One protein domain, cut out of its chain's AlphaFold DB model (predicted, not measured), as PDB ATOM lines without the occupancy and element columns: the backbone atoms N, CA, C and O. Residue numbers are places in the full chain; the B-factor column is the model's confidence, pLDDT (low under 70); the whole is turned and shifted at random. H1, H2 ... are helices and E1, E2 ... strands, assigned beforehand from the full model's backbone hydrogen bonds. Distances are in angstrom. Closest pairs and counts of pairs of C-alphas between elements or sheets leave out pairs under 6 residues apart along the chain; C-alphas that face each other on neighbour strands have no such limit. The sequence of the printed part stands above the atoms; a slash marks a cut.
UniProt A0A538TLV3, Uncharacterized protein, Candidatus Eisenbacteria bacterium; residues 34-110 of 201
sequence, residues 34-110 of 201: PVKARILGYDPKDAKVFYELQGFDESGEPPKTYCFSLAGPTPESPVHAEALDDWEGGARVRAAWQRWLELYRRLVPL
ATOM      1  N   PRO A  34      97.208  89.362 139.281       70.12
ATOM      2  CA  PRO A  34      96.750  90.565 139.959       70.12
ATOM      3  C   PRO A  34      96.451  91.673 138.943       70.12
ATOM      4  O   PRO A  34      97.253  91.931 138.050       70.12
ATOM      5  N   VAL A  35      95.325  92.369 139.102       76.50
ATOM      6  CA  VAL A  35      95.097  93.628 138.389       76.50
ATOM      7  C   VAL A  35      95.790  94.733 139.174       76.50
ATOM      8  O   VAL A  35      95.439  95.020 140.322       76.50
ATOM      9  N   LYS A  36      96.797  95.358 138.570       80.94
ATOM     10  CA  LYS A  36      97.514  96.484 139.165       80.94
ATOM     11  C   LYS A  36      96.862  97.789 138.739       80.94
ATOM     12  O   LYS A  36      96.773  98.075 137.549       80.94
ATOM     13  N   ALA A  37      96.472  98.599 139.718       83.12
ATOM     14  CA  ALA A  37      96.060  99.975 139.484       83.12
ATOM     15  C   ALA A  37      97.264 100.919 139.586       83.12
ATOM     16  O   ALA A  37      98.011 100.880 140.569       83.12
ATOM     17  N   ARG A  38      97.442 101.792 138.592       87.31
ATOM     18  CA  ARG A  38      98.463 102.846 138.586       87.31
ATOM     19  C   ARG A  38      97.797 104.200 138.408       87.31
ATOM     20  O   ARG A  38      97.213 104.472 137.370       87.31
ATOM     21  N   ILE A  39      97.901 105.065 139.411       89.06
ATOM     22  CA  ILE A  39      97.383 106.433 139.314       89.06
ATOM     23  C   ILE A  39      98.277 107.246 138.382       89.06
ATOM     24  O   ILE A  39      99.492 107.285 138.568       89.06
ATOM     25  N   LEU A  40      97.665 107.906 137.401       91.06
ATOM     26  CA  LEU A  40      98.363 108.768 136.453       91.06
ATOM     27  C   LEU A  40      98.361 110.224 136.910       91.06
ATOM     28  O   LEU A  40      99.383 110.900 136.833       91.06
ATOM     29  N   GLY A  41      97.229 110.702 137.426       91.00
ATOM     30  CA  GLY A  41      97.120 112.056 137.958       91.00
ATOM     31  C   GLY A  41      95.700 112.601 137.958       91.00
ATOM     32  O   GLY A  41      94.739 111.917 137.606       91.00
ATOM     33  N   TYR A  42      95.591 113.858 138.367       91.75
ATOM     34  CA  TYR A  42      94.359 114.629 138.410       91.75
ATOM     35  C   TYR A  42      94.367 115.715 137.331       91.75
ATOM     36  O   TYR A  42      95.298 116.513 137.274       91.75
ATOM     37  N   ASP A  43      93.325 115.770 136.508       92.75
ATOM     38  CA  ASP A  43      93.075 116.869 135.578       92.75
ATOM     39  C   ASP A  43      92.192 117.930 136.262       92.75
ATOM     40  O   ASP A  43      90.998 117.689 136.476       92.75
ATOM     41  N   PRO A  44      92.738 119.112 136.606       89.56
ATOM     42  CA  PRO A  44      91.980 120.166 137.267       89.56
ATOM     43  C   PRO A  44      90.961 120.852 136.357       89.56
ATOM     44  O   PRO A  44      90.058 121.498 136.884       89.56
ATOM     45  N   LYS A  45      91.104 120.754 135.028       90.75
ATOM     46  CA  LYS A  45      90.194 121.395 134.072       90.75
ATOM     47  C   LYS A  45      88.844 120.686 134.056       90.75
ATOM     48  O   LYS A  45      87.810 121.334 134.164       90.75
ATOM     49  N   ASP A  46      88.890 119.360 133.971       89.56
ATOM     50  CA  ASP A  46      87.698 118.512 133.869       89.56
ATOM     51  C   ASP A  46      87.306 117.883 135.218       89.56
ATOM     52  O   ASP A  46      86.336 117.132 135.293       89.56
ATOM     53  N   ALA A  47      88.075 118.158 136.278       89.94
ATOM     54  CA  ALA A  47      87.952 117.539 137.593       89.94
ATOM     55  C   ALA A  47      87.959 115.998 137.537       89.94
ATOM     56  O   ALA A  47      87.167 115.342 138.210       89.94
ATOM     57  N   LYS A  48      88.856 115.406 136.741       92.00
ATOM     58  CA  LYS A  48      88.945 113.948 136.543       92.00
ATOM     59  C   LYS A  48      90.206 113.370 137.160       92.00
ATOM     60  O   LYS A  48      91.272 113.972 137.080       92.00
ATOM     61  N   VAL A  49      90.104 112.175 137.729       89.88
ATOM     62  CA  VAL A  49      91.278 111.378 138.109       89.88
ATOM     63  C   VAL A  49      91.471 110.282 137.076       89.88
ATOM     64  O   VAL A  49      90.533 109.542 136.793       89.88
ATOM     65  N   PHE A  50      92.686 110.178 136.545       92.06
ATOM     66  CA  PHE A  50      93.082 109.163 135.574       92.06
ATOM     67  C   PHE A  50      93.950 108.096 136.234       92.06
ATOM     68  O   PHE A  50      94.840 108.397 137.040       92.06
ATOM     69  N   TYR A  51      93.703 106.843 135.871       90.38
ATOM     70  CA  TYR A  51      94.469 105.694 136.326       90.38
ATOM     71  C   TYR A  51      94.473 104.596 135.265       90.38
ATOM     72  O   TYR A  51      93.573 104.516 134.437       90.38
ATOM     73  N   GLU A  52      95.475 103.734 135.305       90.38
ATOM     74  CA  GLU A  52      95.555 102.546 134.463       90.38
ATOM     75  C   GLU A  52      95.261 101.296 135.273       90.38
ATOM     76  O   GLU A  52      95.647 101.199 136.443       90.38
ATOM     77  N   LEU A  53      94.634 100.327 134.619       86.69
ATOM     78  CA  LEU A  53      94.551  98.953 135.084       86.69
ATOM     79  C   LEU A  53      95.384  98.072 134.161       86.69
ATOM     80  O   LEU A  53      95.171  98.054 132.950       86.69
ATOM     81  N   GLN A  54      96.319  97.332 134.748       85.62
ATOM     82  CA  GLN A  54      97.118  96.330 134.053       85.62
ATOM     83  C   GLN A  54      96.820  94.956 134.646       85.62
ATOM     84  O   GLN A  54      97.093  94.725 135.829       85.62
ATOM     85  N   GLY A  55      96.261  94.060 133.834       81.94
ATOM     86  CA  GLY A  55      96.183  92.640 134.162       81.94
ATOM     87  C   GLY A  55      97.567  92.009 134.056       81.94
ATOM     88  O   GLY A  55      98.301  92.274 133.109       81.94
ATOM     89  N   PHE A  56      97.949  91.206 135.046       71.88
ATOM     90  CA  PHE A  56      99.134  90.346 134.968       71.88
ATOM     91  C   PHE A  56      98.733  88.938 134.514       71.88
ATOM     92  O   PHE A  56      99.068  87.944 135.154       71.88
ATOM     93  N   ASP A  57      97.945  88.864 133.448       73.25
ATOM     94  CA  ASP A  57      97.518  87.617 132.830       73.25
ATOM     95  C   ASP A  57      98.443  87.222 131.667       73.25
ATOM     96  O   ASP A  57      99.314  87.978 131.237       73.25
ATOM     97  N   GLU A  58      98.284  86.000 131.159       68.69
ATOM     98  CA  GLU A  58      99.008  85.540 129.963       68.69
ATOM     99  C   GLU A  58      98.445  86.145 128.668       68.69
ATOM    100  O   GLU A  58      98.920  85.811 127.585       68.69
ATOM    101  N   SER A  59      97.440  87.027 128.751       75.81
ATOM    102  CA  SER A  59      96.802  87.601 127.564       75.81
ATOM    103  C   SER A  59      97.742  88.530 126.793       75.81
ATOM    104  O   SER A  59      97.590  88.700 125.584       75.81
ATOM    105  N   GLY A  60      98.711  89.137 127.489       74.69
ATOM    106  CA  GLY A  60      99.567  90.173 126.920       74.69
ATOM    107  C   GLY A  60      98.823  91.476 126.610       74.69
ATOM    108  O   GLY A  60      99.367  92.312 125.886       74.69
ATOM    109  N   GLU A  61      97.604  91.667 127.132       80.94
ATOM    110  CA  GLU A  61      96.844  92.897 126.927       80.94
ATOM    111  C   GLU A  61      97.594  94.118 127.500       80.94
ATOM    112  O   GLU A  61      98.109  94.082 128.626       80.94
ATOM    113  N   PRO A  62      97.656  95.234 126.749       82.81
ATOM    114  CA  PRO A  62      98.247  96.464 127.253       82.81
ATOM    115  C   PRO A  62      97.401  97.055 128.397       82.81
ATOM    116  O   PRO A  62      96.200  96.782 128.496       82.81
ATOM    117  N   PRO A  63      97.994  97.907 129.259       86.81
ATOM    118  CA  PRO A  63      97.241  98.634 130.274       86.81
ATOM    119  C   PRO A  63      96.080  99.428 129.659       86.81
ATOM    120  O   PRO A  63      96.246 100.068 128.622       86.81
ATOM    121  N   LYS A  64      94.922  99.406 130.326       90.06
ATOM    122  CA  LYS A  64      93.728 100.167 129.928       90.06
ATOM    123  C   LYS A  64      93.544 101.377 130.833       90.06
ATOM    124  O   LYS A  64      93.660 101.261 132.058       90.06
ATOM    125  N   THR A  65      93.226 102.521 130.244       91.62
ATOM    126  CA  THR A  65      93.128 103.805 130.939       91.62
ATOM    127  C   THR A  65      91.697 104.102 131.338       91.62
ATOM    128  O   THR A  65      90.802 104.168 130.507       91.62
ATOM    129  N   TYR A  66      91.465 104.376 132.610       91.56
ATOM    130  CA  TYR A  66      90.157 104.731 133.141       91.56
ATOM    131  C   TYR A  66      90.189 106.116 133.774       91.56
ATOM    132  O   TYR A  66      91.231 106.606 134.222       91.56
ATOM    133  N   CYS A  67      89.020 106.744 133.849       91.62
ATOM    134  CA  CYS A  67      88.842 107.967 134.613       91.62
ATOM    135  C   CYS A  67      87.506 107.986 135.350       91.62
ATOM    136  O   CYS A  67      86.536 107.383 134.907       91.62
ATOM    137  N   PHE A  68      87.440 108.702 136.466       88.88
ATOM    138  CA  PHE A  68      86.171 109.075 137.090       88.88
ATOM    139  C   PHE A  68      86.138 110.581 137.331       88.88
ATOM    140  O   PHE A  68      87.163 111.212 137.613       88.88
ATOM    141  N   SER A  69      84.942 111.151 137.195       88.06
ATOM    142  CA  SER A  69      84.677 112.564 137.443       88.06
ATOM    143  C   SER A  69      84.514 112.829 138.935       88.06
ATOM    144  O   SER A  69      83.847 112.079 139.650       88.06
ATOM    145  N   LEU A  70      85.098 113.933 139.391       85.06
ATOM    146  CA  LEU A  70      84.899 114.526 140.710       85.06
ATOM    147  C   LEU A  70      84.043 115.798 140.639       85.06
ATOM    148  O   LEU A  70      83.917 116.497 141.641       85.06
ATOM    149  N   ALA A  71      83.471 116.143 139.481       81.56
ATOM    150  CA  ALA A  71      82.686 117.371 139.328       81.56
ATOM    151  C   ALA A  71      81.434 117.398 140.232       81.56
ATOM    152  O   ALA A  71      80.979 118.471 140.622       81.56
ATOM    153  N   GLY A  72      80.905 116.226 140.600       72.44
ATOM    154  CA  GLY A  72      79.762 116.076 141.498       72.44
ATOM    155  C   GLY A  72      80.115 115.973 142.995       72.44
ATOM    156  O   GLY A  72      81.282 115.846 143.374       72.44
ATOM    157  N   PRO A  73      79.092 115.973 143.876       66.12
ATOM    158  CA  PRO A  73      79.256 115.741 145.318       66.12
ATOM    159  C   PRO A  73      79.698 114.305 145.647       66.12
ATOM    160  O   PRO A  73      80.188 114.021 146.742       66.12
ATOM    161  N   THR A  74      79.519 113.384 144.702       66.50
ATOM    162  CA  THR A  74      80.009 112.009 144.753       66.50
ATOM    163  C   THR A  74      80.772 111.710 143.469       66.50
ATOM    164  O   THR A  74      80.285 112.100 142.405       66.50
ATOM    165  N   PRO A  75      81.921 111.012 143.541       68.62
ATOM    166  CA  PRO A  75      82.612 110.551 142.346       68.62
ATOM    167  C   PRO A  75      81.682 109.717 141.464       68.62
ATOM    168  O   PRO A  75      80.920 108.890 141.973       68.62
ATOM    169  N   GLU A  76      81.743 109.941 140.156       76.00
ATOM    170  CA  GLU A  76      81.034 109.103 139.189       76.00
ATOM    171  C   GLU A  76      81.662 107.706 139.108       76.00
ATOM    172  O   GLU A  76      82.803 107.485 139.522       76.00
ATOM    173  N   SER A  77      80.911 106.750 138.555       76.69
ATOM    174  CA  SER A  77      81.480 105.442 138.226       76.69
ATOM    175  C   SER A  77      82.626 105.609 137.223       76.69
ATOM    176  O   SER A  77      82.506 106.432 136.313       76.69
ATOM    177  N   PRO A  78      83.725 104.849 137.358       84.19
ATOM    178  CA  PRO A  78      84.811 104.928 136.397       84.19
ATOM    179  C   PRO A  78      84.363 104.583 134.977       84.19
ATOM    180  O   PRO A  78      83.597 103.644 134.766       84.19
ATOM    181  N   VAL A  79      84.888 105.328 134.010       87.50
ATOM    182  CA  VAL A  79      84.648 105.177 132.574       87.50
ATOM    183  C   VAL A  79      85.964 104.824 131.892       87.50
ATOM    184  O   VAL A  79      87.004 105.423 132.187       87.50
ATOM    185  N   HIS A  80      85.920 103.847 130.987       91.50
ATOM    186  CA  HIS A  80      87.055 103.482 130.139       91.50
ATOM    187  C   HIS A  80      87.333 104.614 129.142       91.50
ATOM    188  O   HIS A  80      86.448 105.042 128.402       91.50
ATOM    189  N   ALA A  81      88.555 105.139 129.145       90.69
ATOM    190  CA  ALA A  81      88.996 106.198 128.249       90.69
ATOM    191  C   ALA A  81      89.570 105.606 126.951       90.69
ATOM    192  O   ALA A  81      90.730 105.839 126.626       90.69
ATOM    193  N   GLU A  82      88.747 104.874 126.194       87.75
ATOM    194  CA  GLU A  82      89.139 104.135 124.976       87.75
ATOM    195  C   GLU A  82      89.978 104.964 123.991       87.75
ATOM    196  O   GLU A  82      90.948 104.479 123.420       87.75
ATOM    197  N   ALA A  83      89.664 106.255 123.844       85.62
ATOM    198  CA  ALA A  83      90.380 107.168 122.953       85.62
ATOM    199  C   ALA A  83      91.869 107.390 123.309       85.62
ATOM    200  O   ALA A  83      92.591 108.008 122.515       85.62
ATOM    201  N   LEU A  84      92.301 106.958 124.499       86.50
ATOM    202  CA  LEU A  84      93.681 106.992 124.989       86.50
ATOM    203  C   LEU A  84      94.411 105.647 124.820       86.50
ATOM    204  O   LEU A  84      95.633 105.622 124.946       86.50
ATOM    205  N   ASP A  85      93.688 104.571 124.503       84.50
ATOM    206  CA  ASP A  85      94.191 103.193 124.467       84.50
ATOM    207  C   ASP A  85      94.258 102.627 123.028       84.50
ATOM    208  O   ASP A  85      94.240 101.414 122.831       84.50
ATOM    209  N   ASP A  86      94.311 103.470 121.987       79.25
ATOM    210  CA  ASP A  86      94.493 102.986 120.608       79.25
ATOM    211  C   ASP A  86      95.947 102.537 120.385       79.25
ATOM    212  O   ASP A  86      96.848 103.359 120.183       79.25
ATOM    213  N   TRP A  87      96.158 101.220 120.358       67.81
ATOM    214  CA  TRP A  87      97.474 100.595 120.165       67.81
ATOM    215  C   TRP A  87      97.688 100.008 118.757       67.81
ATOM    216  O   TRP A  87      98.807  99.625 118.417       67.81
ATOM    217  N   GLU A  88      96.655  99.981 117.907       67.00
ATOM    218  CA  GLU A  88      96.707  99.356 116.577       67.00
ATOM    219  C   GLU A  88      96.572 100.373 115.425       67.00
ATOM    220  O   GLU A  88      95.619 101.151 115.335       67.00
ATOM    221  N   GLY A  89      97.525 100.335 114.484       61.50
ATOM    222  CA  GLY A  89      97.496 101.111 113.237       61.50
ATOM    223  C   GLY A  89      98.081 102.530 113.333       61.50
ATOM    224  O   GLY A  89      97.810 103.304 114.247       61.50
ATOM    225  N   GLY A  90      98.877 102.925 112.331       73.19
ATOM    226  CA  GLY A  90      99.738 104.114 112.419       73.19
ATOM    227  C   GLY A  90      99.026 105.459 112.646       73.19
ATOM    228  O   GLY A  90      99.566 106.320 113.333       73.19
ATOM    229  N   ALA A  91      97.828 105.677 112.092       79.19
ATOM    230  CA  ALA A  91      97.107 106.944 112.273       79.19
ATOM    231  C   ALA A  91      96.397 107.051 113.636       79.19
ATOM    232  O   ALA A  91      96.416 108.122 114.241       79.19
ATOM    233  N   ARG A  92      95.810 105.951 114.130       79.25
ATOM    234  CA  ARG A  92      95.088 105.911 115.414       79.25
ATOM    235  C   ARG A  92      96.045 106.012 116.597       79.25
ATOM    236  O   ARG A  92      95.842 106.866 117.453       79.25
ATOM    237  N   VAL A  93      97.162 105.282 116.546       84.19
ATOM    238  CA  VAL A  93      98.241 105.375 117.544       84.19
ATOM    239  C   VAL A  93      98.769 106.808 117.658       84.19
ATOM    240  O   VAL A  93      98.917 107.338 118.756       84.19
ATOM    241  N   ARG A  94      98.997 107.492 116.526       83.88
ATOM    242  CA  ARG A  94      99.412 108.905 116.542       83.88
ATOM    243  C   ARG A  94      98.364 109.814 117.181       83.88
ATOM    244  O   ARG A  94      98.736 110.728 117.911       83.88
ATOM    245  N   ALA A  95      97.078 109.585 116.921       86.69
ATOM    246  CA  ALA A  95      96.003 110.378 117.509       86.69
ATOM    247  C   ALA A  95      95.894 110.165 119.028       86.69
ATOM    248  O   ALA A  95      95.819 111.145 119.768       86.69
ATOM    249  N   ALA A  96      95.945 108.917 119.504       86.81
ATOM    250  CA  ALA A  96      95.974 108.618 120.936       86.81
ATOM    251  C   ALA A  96      97.213 109.211 121.616       86.81
ATOM    252  O   ALA A  96      97.090 109.845 122.662       86.81
ATOM    253  N   TRP A  97      98.385 109.121 120.982       87.12
ATOM    254  CA  TRP A  97      99.607 109.749 121.483       87.12
ATOM    255  C   TRP A  97      99.477 111.272 121.630       87.12
ATOM    256  O   TRP A  97      99.861 111.830 122.655       87.12
ATOM    257  N   GLN A  98      98.893 111.958 120.643       88.94
ATOM    258  CA  GLN A  98      98.648 113.403 120.732       88.94
ATOM    259  C   GLN A  98      97.703 113.749 121.890       88.94
ATOM    260  O   GLN A  98      98.003 114.644 122.681       88.94
ATOM    261  N   ARG A  99      96.612 112.991 122.066       90.69
ATOM    262  CA  ARG A  99      95.699 113.164 123.211       90.69
ATOM    263  C   ARG A  99      96.416 112.948 124.542       90.69
ATOM    264  O   ARG A  99      96.201 113.717 125.480       90.69
ATOM    265  N   TRP A 100      97.298 111.951 124.614       90.44
ATOM    266  CA  TRP A 100      98.139 111.709 125.781       90.44
ATOM    267  C   TRP A 100      99.056 112.884 126.088       90.44
ATOM    268  O   TRP A 100      99.112 113.311 127.237       90.44
ATOM    269  N   LEU A 101      99.737 113.447 125.088       90.62
ATOM    270  CA  LEU A 101     100.608 114.609 125.281       90.62
ATOM    271  C   LEU A 101      99.836 115.826 125.805       90.62
ATOM    272  O   LEU A 101     100.307 116.525 126.706       90.62
ATOM    273  N   GLU A 102      98.643 116.077 125.270       91.56
ATOM    274  CA  GLU A 102      97.775 117.163 125.729       91.56
ATOM    275  C   GLU A 102      97.272 116.951 127.158       91.56
ATOM    276  O   GLU A 102      97.184 117.908 127.932       91.56
ATOM    277  N   LEU A 103      96.935 115.709 127.509       92.38
ATOM    278  CA  LEU A 103      96.480 115.342 128.844       92.38
ATOM    279  C   LEU A 103      97.627 115.396 129.858       92.38
ATOM    280  O   LEU A 103      97.504 116.037 130.897       92.38
ATOM    281  N   TYR A 104      98.773 114.792 129.551       90.44
ATOM    282  CA  TYR A 104      99.907 114.689 130.468       90.44
ATOM    283  C   TYR A 104     100.429 116.061 130.905       90.44
ATOM    284  O   TYR A 104     100.797 116.250 132.059       90.44
ATOM    285  N   ARG A 105     100.375 117.058 130.013       91.44
ATOM    286  CA  ARG A 105     100.750 118.450 130.319       91.44
ATOM    287  C   ARG A 105      99.884 119.119 131.386       91.44
ATOM    288  O   ARG A 105     100.345 120.072 132.010       91.44
ATOM    289  N   ARG A 106      98.641 118.668 131.568       92.00
ATOM    290  CA  ARG A 106      97.697 119.222 132.553       92.00
ATOM    291  C   ARG A 106      97.488 118.329 133.772       92.00
ATOM    292  O   ARG A 106      96.919 118.800 134.755       92.00
ATOM    293  N   LEU A 107      97.941 117.076 133.728       92.12
ATOM    294  CA  LEU A 107      97.838 116.169 134.865       92.12
ATOM    295  C   LEU A 107      98.715 116.652 136.019       92.12
ATOM    296  O   LEU A 107      99.927 116.816 135.902       92.12
ATOM    297  N   VAL A 108      98.079 116.831 137.170       91.69
ATOM    298  CA  VAL A 108      98.738 117.104 138.440       91.69
ATOM    299  C   VAL A 108      98.941 115.773 139.166       91.69
ATOM    300  O   VAL A 108      97.963 115.046 139.376       91.69
ATOM    301  N   PRO A 109     100.172 115.425 139.579       89.88
ATOM    302  CA  PRO A 109     100.406 114.208 140.340       89.88
ATOM    303  C   PRO A 109      99.684 114.276 141.689       89.88
ATOM    304  O   PRO A 109      99.719 115.285 142.398       89.88
ATOM    305  N   LEU A 110      99.031 113.176 142.048       85.19
ATOM    306  CA  LEU A 110      98.357 113.023 143.329       85.19
ATOM    307  C   LEU A 110      99.401 112.789 144.428       85.19
ATOM    308  O   LEU A 110     100.222 111.876 144.336       85.19
TER     309      LEU A 110
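What this domain is: This is residues 34 to 110 of the 201 residues of an uncharacterized protein of Candidatus Eisenbacteria bacterium (UniProt A0A538TLV3). A strongly twisted ribbon of three strands, E1, E2 and E3, has one helix, H1, off to one side, which only grazes it with residues 103 to 104. Between E3 and H1 a long unnamed stretch folds back, with residues 79 to 80 paired with residues 66 to 67 of E3. The printed part has 77 residues, with three named strands and then one named helix; the sheet's order is E1 - E2 - E3, all antiparallel. The class is mixed, helices and strands, with under half of the residues, 38, in named elements. The whole is compact, with a radius of gyration of the C-alphas of 13.2 A and spans of 38 by 30 by 19 A.

Where its parts are: Find C-alpha 35 at (95.097, 93.628, 138.389); from there E1, residues 35 to 43, runs 23.5 A. E2, residues 48 to 55, runs 22.6 A, and E3, residues 64 to 69, 17.1 A. H1, residues 90 to 104, runs 20.9 A and ends at C-alpha 104, (99.907, 114.689, 130.468).

How they stand to each other: The sheet is a meander, each strand the antiparallel neighbour of the one before. In the hairpin of E1 and E2, at 160 degrees, look at N 38 and O 52, 2.9 A apart. In the hairpin of E2 and E3, at 151 degrees, N 66 and O 51 are 2.8 A apart. The closest C-alphas of E1 and H1 are those of Asp 43 and Leu 103, 7.7 A apart. In H1 every O i to N i+4 pair is within hydrogen-bond range.

The domain as a whole: The C-alphas of Pro 73 and Gly 90, the two farthest apart, are 40.5 A apart. The printed part has no cut. The link from E3 to H1, 20 residues, is long. Look for pLDDT under 70 at residue 58, residues 73 to 75 and residues 87 to 89; the mean of the printed part is 84.2.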